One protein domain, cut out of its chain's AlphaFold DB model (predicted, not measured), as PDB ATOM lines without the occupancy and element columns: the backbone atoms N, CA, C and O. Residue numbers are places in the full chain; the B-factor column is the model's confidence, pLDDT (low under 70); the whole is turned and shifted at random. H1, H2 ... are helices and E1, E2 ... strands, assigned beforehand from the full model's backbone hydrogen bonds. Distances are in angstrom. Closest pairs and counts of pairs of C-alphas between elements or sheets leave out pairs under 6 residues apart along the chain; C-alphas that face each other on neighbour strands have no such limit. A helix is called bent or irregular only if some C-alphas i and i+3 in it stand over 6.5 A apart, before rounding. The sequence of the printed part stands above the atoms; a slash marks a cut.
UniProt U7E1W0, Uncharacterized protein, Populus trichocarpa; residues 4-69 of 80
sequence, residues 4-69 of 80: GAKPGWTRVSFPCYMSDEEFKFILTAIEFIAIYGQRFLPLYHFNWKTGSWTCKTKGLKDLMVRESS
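Overview. This is residues 4 to 69 of the 80 residues of an uncharacterized protein of Populus trichocarpa (UniProt U7E1W0). An open, roughly triangular frame: the unnamed stretch of residues 4 to 19 makes one long side, the kinked helix H1 runs back as the other, and the small hairpin of E1 and E2 makes the short third side. H2 follows from the hairpin's end away from its turn, and residues 64 to 69 stick out. The printed part has 66 residues with two named helices and two named strands, in the order H1, E1, E2, H2; the two-stranded sheet, order E1 - E2, is antiparallel, and the class is mixed, helices and strands. The whole is loose, with a radius of gyration of the C-alphas of 15.5 A, and flat, spanning 40 by 39 by 20 A.

Arrangement. H1, residues 20 to 39, has a kink of 43 degrees near residue 33 and is irregular, with C-alphas 35 and 38 8.1 A apart. A tight link leads to E1, residues 44 to 47, which forms a hairpin with E2, residues 52 to 55, antiparallel at 157 degrees. C-alphas 44 and 55 face each other at 4.5 A; N 45 and O 54, at 2.8 A, and N 47 and O 52, at 2.9 A, are within hydrogen-bond range. H2, residues 57 to 67, follows E2 by a tight link. H1 is apart from E2 and from H2, and E1 is apart from H2. In H2 every O i to N i+4 pair is within hydrogen-bond range; in H1, 14 of 16 are.

Along the chain. H1 begins at C-alpha 20 (-22.379, 7.397, -53.418) and measures 28.6 A. E1 measures 9.8 A and E2 10.2 A. H2 measures 15.8 A and ends at C-alpha 67 (-50.790, 9.683, -60.565).

Size, cuts and confidence. The two C-alphas farthest apart, those of Ser 19 and Lys 49, are 41.3 A apart. The printed part has no cut, and no link between named elements is long. Confidence is low, with pLDDT under 70, at residues 58 to 69.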
ATOM      1  N   GLY A   4     -42.946  34.994 -39.442       75.94
ATOM      2  CA  GLY A   4     -42.740  34.333 -40.732       75.94
ATOM      3  C   GLY A   4     -41.939  35.122 -41.772       75.94
ATOM      4  O   GLY A   4     -41.572  34.557 -42.793       75.94
ATOM      5  N   ALA A   5     -41.643  36.401 -41.531       78.31
ATOM      6  CA  ALA A   5     -40.798  37.197 -42.425       78.31
ATOM      7  C   ALA A   5     -39.294  36.907 -42.255       78.31
ATOM      8  O   ALA A   5     -38.474  37.416 -43.014       78.31
ATOM      9  N   LYS A   6     -38.913  36.117 -41.242       80.31
ATOM     10  CA  LYS A   6     -37.517  35.741 -41.013       80.31
ATOM     11  C   LYS A   6     -37.100  34.637 -41.995       80.31
ATOM     12  O   LYS A   6     -37.853  33.675 -42.152       80.31
ATOM     13  N   PRO A   7     -35.911  34.729 -42.612       78.44
ATOM     14  CA  PRO A   7     -35.390  33.650 -43.441       78.44
ATOM     15  C   PRO A   7     -35.237  32.370 -42.609       78.44
ATOM     16  O   PRO A   7     -34.697  32.392 -41.499       78.44
ATOM     17  N   GLY A   8     -35.763  31.267 -43.140       82.31
ATOM     18  CA  GLY A   8     -35.622  29.937 -42.559       82.31
ATOM     19  C   GLY A   8     -34.339  29.251 -43.021       82.31
ATOM     20  O   GLY A   8     -33.766  29.610 -44.046       82.31
ATOM     21  N   TRP A   9     -33.920  28.233 -42.276       84.50
ATOM     22  CA  TRP A   9     -32.787  27.378 -42.626       84.50
ATOM     23  C   TRP A   9     -33.215  25.919 -42.520       84.50
ATOM     24  O   TRP A   9     -34.007  25.556 -41.649       84.50
ATOM     25  N   THR A  10     -32.696  25.069 -43.398       90.12
ATOM     26  CA  THR A  10     -32.879  23.617 -43.319       90.12
ATOM     27  C   THR A  10     -31.510  22.962 -43.363       90.12
ATOM     28  O   THR A  10     -30.686  23.294 -44.209       90.12
ATOM     29  N   ARG A  11     -31.254  22.052 -42.419       93.94
ATOM     30  CA  ARG A  11     -30.005  21.294 -42.339       93.94
ATOM     31  C   ARG A  11     -30.204  19.930 -42.988       93.94
ATOM     32  O   ARG A  11     -31.121  19.207 -42.614       93.94
ATOM     33  N   VAL A  12     -29.299  19.563 -43.886       93.00
ATOM     34  CA  VAL A  12     -29.175  18.209 -44.441       93.00
ATOM     35  C   VAL A  12     -27.875  17.617 -43.900       93.00
ATOM     36  O   VAL A  12     -26.869  18.316 -43.833       93.00
ATOM     37  N   SER A  13     -27.902  16.375 -43.415       94.00
ATOM     38  CA  SER A  13     -26.714  15.688 -42.884       94.00
ATOM     39  C   SER A  13     -26.636  14.286 -43.473       94.00
ATOM     40  O   SER A  13     -27.641  13.579 -43.490       94.00
ATOM     41  N   PHE A  14     -25.451  13.901 -43.939       93.31
ATOM     42  CA  PHE A  14     -25.202  12.615 -44.583       93.31
ATOM     43  C   PHE A  14     -24.424  11.699 -43.627       93.31
ATOM     44  O   PHE A  14     -23.386  12.120 -43.109       93.31
ATOM     45  N   PRO A  15     -24.915  10.482 -43.337       93.62
ATOM     46  CA  PRO A  15     -24.175   9.504 -42.545       93.62
ATOM     47  C   PRO A  15     -22.917   9.003 -43.268       93.62
ATOM     48  O   PRO A  15     -22.917   8.860 -44.485       93.62
ATOM     49  N   CYS A  16     -21.868   8.651 -42.516       88.19
ATOM     50  CA  CYS A  16     -20.583   8.207 -43.084       88.19
ATOM     51  C   CYS A  16     -20.634   6.859 -43.826       88.19
ATOM     52  O   CYS A  16     -19.674   6.501 -44.495       88.19
ATOM     53  N   TYR A  17     -21.709   6.091 -43.653       94.12
ATOM     54  CA  TYR A  17     -21.914   4.781 -44.276       94.12
ATOM     55  C   TYR A  17     -22.855   4.830 -45.490       94.12
ATOM     56  O   TYR A  17     -23.186   3.785 -46.039       94.12
ATOM     57  N   MET A  18     -23.329   6.021 -45.869       95.12
ATOM     58  CA  MET A  18     -24.178   6.212 -47.046       95.12
ATOM     59  C   MET A  18     -23.387   5.922 -48.325       95.12
ATOM     60  O   MET A  18     -22.228   6.325 -48.427       95.12
ATOM     61  N   SER A  19     -24.012   5.253 -49.297       96.56
ATOM     62  CA  SER A  19     -23.368   5.004 -50.592       96.56
ATOM     63  C   SER A  19     -23.352   6.259 -51.472       96.56
ATOM     64  O   SER A  19     -24.172   7.171 -51.318       96.56
ATOM     65  N   ASP A  20     -22.443   6.299 -52.448       95.44
ATOM     66  CA  ASP A  20     -22.379   7.397 -53.418       95.44
ATOM     67  C   ASP A  20     -23.670   7.509 -54.241       95.44
ATOM     68  O   ASP A  20     -24.081   8.609 -54.616       95.44
ATOM     69  N   GLU A  21     -24.322   6.385 -54.539       97.06
ATOM     70  CA  GLU A  21     -25.593   6.337 -55.260       97.06
ATOM     71  C   GLU A  21     -26.723   6.965 -54.442       97.06
ATOM     72  O   GLU A  21     -27.462   7.805 -54.960       97.06
ATOM     73  N   GLU A  22     -26.835   6.610 -53.159       96.19
ATOM     74  CA  GLU A  22     -27.823   7.192 -52.245       96.19
ATOM     75  C   GLU A  22     -27.597   8.699 -52.076       96.19
ATOM     76  O   GLU A  22     -28.542   9.493 -52.140       96.19
ATOM     77  N   PHE A  23     -26.336   9.114 -51.931       95.69
ATOM     78  CA  PHE A  23     -25.964  10.521 -51.849       95.69
ATOM     79  C   PHE A  23     -26.366  11.288 -53.116       95.69
ATOM     80  O   PHE A  23     -27.033  12.324 -53.031       95.69
ATOM     81  N   LYS A  24     -26.015  10.768 -54.301       96.62
ATOM     82  CA  LYS A  24     -26.368  11.378 -55.595       96.62
ATOM     83  C   LYS A  24     -27.876  11.465 -55.791       96.62
ATOM     84  O   LYS A  24     -28.362  12.462 -56.326       96.62
ATOM     85  N   PHE A  25     -28.621  10.458 -55.342       96.69
ATOM     86  CA  PHE A  25     -30.078  10.478 -55.394       96.69
ATOM     87  C   PHE A  25     -30.652  11.641 -54.572       96.69
ATOM     88  O   PHE A  25     -31.452  12.425 -55.087       96.69
ATOM     89  N   ILE A  26     -30.198  11.810 -53.324       96.31
ATOM     90  CA  ILE A  26     -30.636  12.918 -52.463       96.31
ATOM     91  C   ILE A  26     -30.224  14.266 -53.062       96.31
ATOM     92  O   ILE A  26     -31.029  15.196 -53.078       96.31
ATOM     93  N   LEU A  27     -28.999  14.375 -53.585       96.31
ATOM     94  CA  LEU A  27     -28.515  15.598 -54.224       96.31
ATOM     95  C   LEU A  27     -29.400  15.993 -55.413       96.31
ATOM     96  O   LEU A  27     -29.876  17.125 -55.470       96.31
ATOM     97  N   THR A  28     -29.716  15.038 -56.288       97.50
ATOM     98  CA  THR A  28     -30.609  15.250 -57.439       97.50
ATOM     99  C   THR A  28     -32.012  15.672 -56.988       97.50
ATOM    100  O   THR A  28     -32.631  16.555 -57.581       97.50
ATOM    101  N   ALA A  29     -32.530  15.085 -55.904       97.06
ATOM    102  CA  ALA A  29     -33.820  15.476 -55.342       97.06
ATOM    103  C   ALA A  29     -33.804  16.914 -54.788       97.06
ATOM    104  O   ALA A  29     -34.770  17.657 -54.965       97.06
ATOM    105  N   ILE A  30     -32.706  17.333 -54.151       96.31
ATOM    106  CA  ILE A  30     -32.527  18.712 -53.675       96.31
ATOM    107  C   ILE A  30     -32.463  19.680 -54.859       96.31
ATOM    108  O   ILE A  30     -33.145  20.702 -54.826       96.31
ATOM    109  N   GLU A  31     -31.711  19.360 -55.914       97.25
ATOM    110  CA  GLU A  31     -31.655  20.163 -57.145       97.25
ATOM    111  C   GLU A  31     -33.039  20.304 -57.786       97.25
ATOM    112  O   GLU A  31     -33.463  21.407 -58.141       97.25
ATOM    113  N   PHE A  32     -33.798  19.209 -57.852       97.06
ATOM    114  CA  PHE A  32     -35.174  19.222 -58.334       97.06
ATOM    115  C   PHE A  32     -36.060  20.168 -57.509       97.06
ATOM    116  O   PHE A  32     -36.806  20.968 -58.079       97.06
ATOM    117  N   ILE A  33     -35.964  20.139 -56.178       95.19
ATOM    118  CA  ILE A  33     -36.715  21.056 -55.307       95.19
ATOM    119  C   ILE A  33     -36.211  22.498 -55.455       95.19
ATOM    120  O   ILE A  33     -37.023  23.418 -55.450       95.19
ATOM    121  N   ALA A  34     -34.909  22.726 -55.625       94.88
ATOM    122  CA  ALA A  34     -34.358  24.063 -55.826       94.88
ATOM    123  C   ALA A  34     -34.893  24.711 -57.116       94.88
ATOM    124  O   ALA A  34     -35.217  25.896 -57.123       94.88
ATOM    125  N   ILE A  35     -35.059  23.921 -58.181       97.06
ATOM    126  CA  ILE A  35     -35.593  24.384 -59.468       97.06
ATOM    127  C   ILE A  35     -37.125  24.500 -59.427       97.06
ATOM    128  O   ILE A  35     -37.700  25.488 -59.886       97.06
ATOM    129  N   TYR A  36     -37.823  23.500 -58.879       95.88
ATOM    130  CA  TYR A  36     -39.284  23.379 -58.983       95.88
ATOM    131  C   TYR A  36     -40.058  23.726 -57.703       95.88
ATOM    132  O   TYR A  36     -41.291  23.736 -57.726       95.88
ATOM    133  N   GLY A  37     -39.374  24.121 -56.629       92.00
ATOM    134  CA  GLY A  37     -39.906  24.353 -55.282       92.00
ATOM    135  C   GLY A  37     -41.149  25.238 -55.215       92.00
ATOM    136  O   GLY A  37     -42.099  24.918 -54.499       92.00
ATOM    137  N   GLN A  38     -41.217  26.295 -56.031       92.62
ATOM    138  CA  GLN A  38     -42.384  27.186 -56.064       92.62
ATOM    139  C   GLN A  38     -43.704  26.464 -56.389       92.62
ATOM    140  O   GLN A  38     -44.766  26.891 -55.944       92.62
ATOM    141  N   ARG A  39     -43.650  25.342 -57.123       90.69
ATOM    142  CA  ARG A  39     -44.833  24.554 -57.505       90.69
ATOM    143  C   ARG A  39     -45.435  23.793 -56.327       90.69
ATOM    144  O   ARG A  39     -46.601  23.419 -56.385       90.69
ATOM    145  N   PHE A  40     -44.669  23.599 -55.257       89.06
ATOM    146  CA  PHE A  40     -45.129  22.930 -54.044       89.06
ATOM    147  C   PHE A  40     -45.785  23.901 -53.057       89.06
ATOM    148  O   PHE A  40     -46.593  23.467 -52.241       89.06
ATOM    149  N   LEU A  41     -45.531  25.214 -53.153       89.31
ATOM    150  CA  LEU A  41     -46.115  26.219 -52.249       89.31
ATOM    151  C   LEU A  41     -47.654  26.179 -52.171       89.31
ATOM    152  O   LEU A  41     -48.176  26.260 -51.057       89.31
ATOM    153  N   PRO A  42     -48.411  25.995 -53.276       89.69
ATOM    154  CA  PRO A  42     -49.869  25.897 -53.214       89.69
ATOM    155  C   PRO A  42     -50.382  24.737 -52.351       89.69
ATOM    156  O   PRO A  42     -51.510  24.816 -51.854       89.69
ATOM    157  N   LEU A  43     -49.566  23.697 -52.135       88.19
ATOM    158  CA  LEU A  43     -49.889  22.538 -51.296       88.19
ATOM    159  C   LEU A  43     -49.799  22.840 -49.801       88.19
ATOM    160  O   LEU A  43     -50.260  22.037 -48.997       88.19
ATOM    161  N   TYR A  44     -49.261  23.995 -49.413       90.44
ATOM    162  CA  TYR A  44     -49.133  24.391 -48.019       90.44
ATOM    163  C   TYR A  44     -49.937  25.656 -47.719       90.44
ATOM    164  O   TYR A  44     -50.320  26.434 -48.596       90.44
ATOM    165  N   HIS A  45     -50.238  25.843 -46.442       90.69
ATOM    166  CA  HIS A  45     -50.740  27.084 -45.884       90.69
ATOM    167  C   HIS A  45     -49.680  27.655 -44.940       90.69
ATOM    168  O   HIS A  45     -49.214  26.967 -44.030       90.69
ATOM    169  N   PHE A  46     -49.305  28.916 -45.158       89.50
ATOM    170  CA  PHE A  46     -48.304  29.604 -44.351       89.50
ATOM    171  C   PHE A  46     -48.961  30.588 -43.386       89.50
ATOM    172  O   PHE A  46     -49.670  31.508 -43.797       89.50
ATOM    173  N   ASN A  47     -48.717  30.416 -42.087       89.25
ATOM    174  CA  ASN A  47     -49.180  31.346 -41.067       89.25
ATOM    175  C   ASN A  47     -48.120  32.423 -40.814       89.25
ATOM    176  O   ASN A  47     -47.155  32.206 -40.089       89.25
ATOM    177  N   TRP A  48     -48.344  33.625 -41.340       86.94
ATOM    178  CA  TRP A  48     -47.431  34.764 -41.204       86.94
ATOM    179  C   TRP A  48     -47.192  35.234 -39.759       86.94
ATOM    180  O   TRP A  48     -46.130  35.784 -39.457       86.94
ATOM    181  N   LYS A  49     -48.162  35.036 -38.855       87.00
ATOM    182  CA  LYS A  49     -48.033  35.452 -37.449       87.00
ATOM    183  C   LYS A  49     -47.070  34.538 -36.695       87.00
ATOM    184  O   LYS A  49     -46.237  35.037 -35.943       87.00
ATOM    185  N   THR A  50     -47.168  33.228 -36.919       86.81
ATOM    186  CA  THR A  50     -46.376  32.217 -36.197       86.81
ATOM    187  C   THR A  50     -45.145  31.736 -36.967       86.81
ATOM    188  O   THR A  50     -44.231  31.195 -36.359       86.81
ATOM    189  N   GLY A  51     -45.104  31.927 -38.289       86.06
ATOM    190  CA  GLY A  51     -44.095  31.350 -39.185       86.06
ATOM    191  C   GLY A  51     -44.294  29.856 -39.470       86.06
ATOM    192  O   GLY A  51     -43.398  29.211 -40.006       86.06
ATOM    193  N   SER A  52     -45.442  29.284 -39.099       88.06
ATOM    194  CA  SER A  52     -45.705  27.848 -39.244       88.06
ATOM    195  C   SER A  52     -46.236  27.503 -40.635       88.06
ATOM    196  O   SER A  52     -47.073  28.221 -41.185       88.06
ATOM    197  N   TRP A  53     -45.807  26.357 -41.157       89.00
ATOM    198  CA  TRP A  53     -46.321  25.760 -42.388       89.00
ATOM    199  C   TRP A  53     -47.233  24.580 -42.053       89.00
ATOM    200  O   TRP A  53     -46.881  23.742 -41.226       89.00
ATOM    201  N   THR A  54     -48.391  24.486 -42.704       90.88
ATOM    202  CA  THR A  54     -49.280  23.319 -42.608       90.88
ATOM    203  C   THR A  54     -49.580  22.764 -43.994       90.88
ATOM    204  O   THR A  54     -49.866  23.508 -44.929       90.88
ATOM    205  N   CYS A  55     -49.489  21.443 -44.147       89.12
ATOM    206  CA  CYS A  55     -49.786  20.778 -45.414       89.12
ATOM    207  C   CYS A  55     -51.303  20.730 -45.654       89.12
ATOM    208  O   CYS A  55     -52.078  20.392 -44.756       89.12
ATOM    209  N   LYS A  56     -51.742  21.039 -46.876       86.00
ATOM    210  CA  LYS A  56     -53.130  20.877 -47.316       86.00
ATOM    211  C   LYS A  56     -53.341  19.426 -47.739       86.00
ATOM    212  O   LYS A  56     -53.203  19.073 -48.907       86.00
ATOM    213  N   THR A  57     -53.748  18.588 -46.790       75.19
ATOM    214  CA  THR A  57     -53.962  17.144 -46.987       75.19
ATOM    215  C   THR A  57     -54.878  16.794 -48.171       75.19
ATOM    216  O   THR A  57     -54.716  15.734 -48.763       75.19
ATOM    217  N   LYS A  58     -55.823  17.667 -48.556       69.94
ATOM    218  CA  LYS A  58     -56.689  17.448 -49.731       69.94
ATOM    219  C   LYS A  58     -55.925  17.553 -51.058       69.94
ATOM    220  O   LYS A  58     -55.969  16.620 -51.844       69.94
ATOM    221  N   GLY A  59     -55.148  18.622 -51.259       66.44
ATOM    222  CA  GLY A  59     -54.392  18.822 -52.503       66.44
ATOM    223  C   GLY A  59     -53.300  17.771 -52.720       66.44
ATOM    224  O   GLY A  59     -53.021  17.396 -53.853       66.44
ATOM    225  N   LEU A  60     -52.726  17.244 -51.631       67.38
ATOM    226  CA  LEU A  60     -51.776  16.133 -51.705       67.38
ATOM    227  C   LEU A  60     -52.454  14.829 -52.160       67.38
ATOM    228  O   LEU A  60     -51.917  14.119 -53.004       67.38
ATOM    229  N   LYS A  61     -53.652  14.538 -51.631       67.12
ATOM    230  CA  LYS A  61     -54.445  13.367 -52.030       67.12
ATOM    231  C   LYS A  61     -54.862  13.446 -53.496       67.12
ATOM    232  O   LYS A  61     -54.732  12.452 -54.193       67.12
ATOM    233  N   ASP A  62     -55.282  14.613 -53.976       67.38
ATOM    234  CA  ASP A  62     -55.690  14.789 -55.375       67.38
ATOM    235  C   ASP A  62     -54.518  14.586 -56.351       67.38
ATOM    236  O   ASP A  62     -54.696  14.009 -57.424       67.38
ATOM    237  N   LEU A  63     -53.300  14.995 -55.969       68.62
ATOM    238  CA  LEU A  63     -52.084  14.680 -56.727       68.62
ATOM    239  C   LEU A  63     -51.798  13.174 -56.734       68.62
ATOM    240  O   LEU A  63     -51.609  12.600 -57.801       68.62
ATOM    241  N   MET A  64     -51.829  12.522 -55.570       66.44
ATOM    242  CA  MET A  64     -51.581  11.076 -55.456       66.44
ATOM    243  C   MET A  64     -52.625  10.229 -56.208       66.44
ATOM    244  O   MET A  64     -52.289   9.202 -56.796       66.44
ATOM    245  N   VAL A  65     -53.887  10.668 -56.225       62.44
ATOM    246  CA  VAL A  65     -54.976  10.013 -56.968       62.44
ATOM    247  C   VAL A  65     -54.799  10.192 -58.477       62.44
ATOM    248  O   VAL A  65     -55.019   9.242 -59.225       62.44
ATOM    249  N   ARG A  66     -54.350  11.367 -58.942       56.31
ATOM    250  CA  ARG A  66     -54.117  11.613 -60.374       56.31
ATOM    251  C   ARG A  66     -52.977  10.757 -60.933       56.31
ATOM    252  O   ARG A  66     -53.132  10.196 -62.015       56.31
ATOM    253  N   GLU A  67     -51.897  10.574 -60.178       55.12
ATOM    254  CA  GLU A  67     -50.790   9.683 -60.565       55.12
ATOM    255  C   GLU A  67     -51.224   8.203 -60.637       55.12
ATOM    256  O   GLU A  67     -50.699   7.444 -61.443       55.12
ATOM    257  N   SER A  68     -52.253   7.788 -59.885       52.72
ATOM    258  CA  SER A  68     -52.790   6.412 -59.951       52.72
ATOM    259  C   SER A  68     -53.618   6.122 -61.215       52.72
ATOM    260  O   SER A  68     -53.932   4.966 -61.487       52.72
ATOM    261  N   SER A  69     -53.980   7.150 -61.990       52.16
ATOM    262  CA  SER A  69     -54.743   7.001 -63.241       52.16
ATOM    263  C   SER A  69     -53.872   6.949 -64.506       52.16
ATOM    264  O   SER A  69     -54.385   6.660 -65.585       52.16
TER     265      SER A  69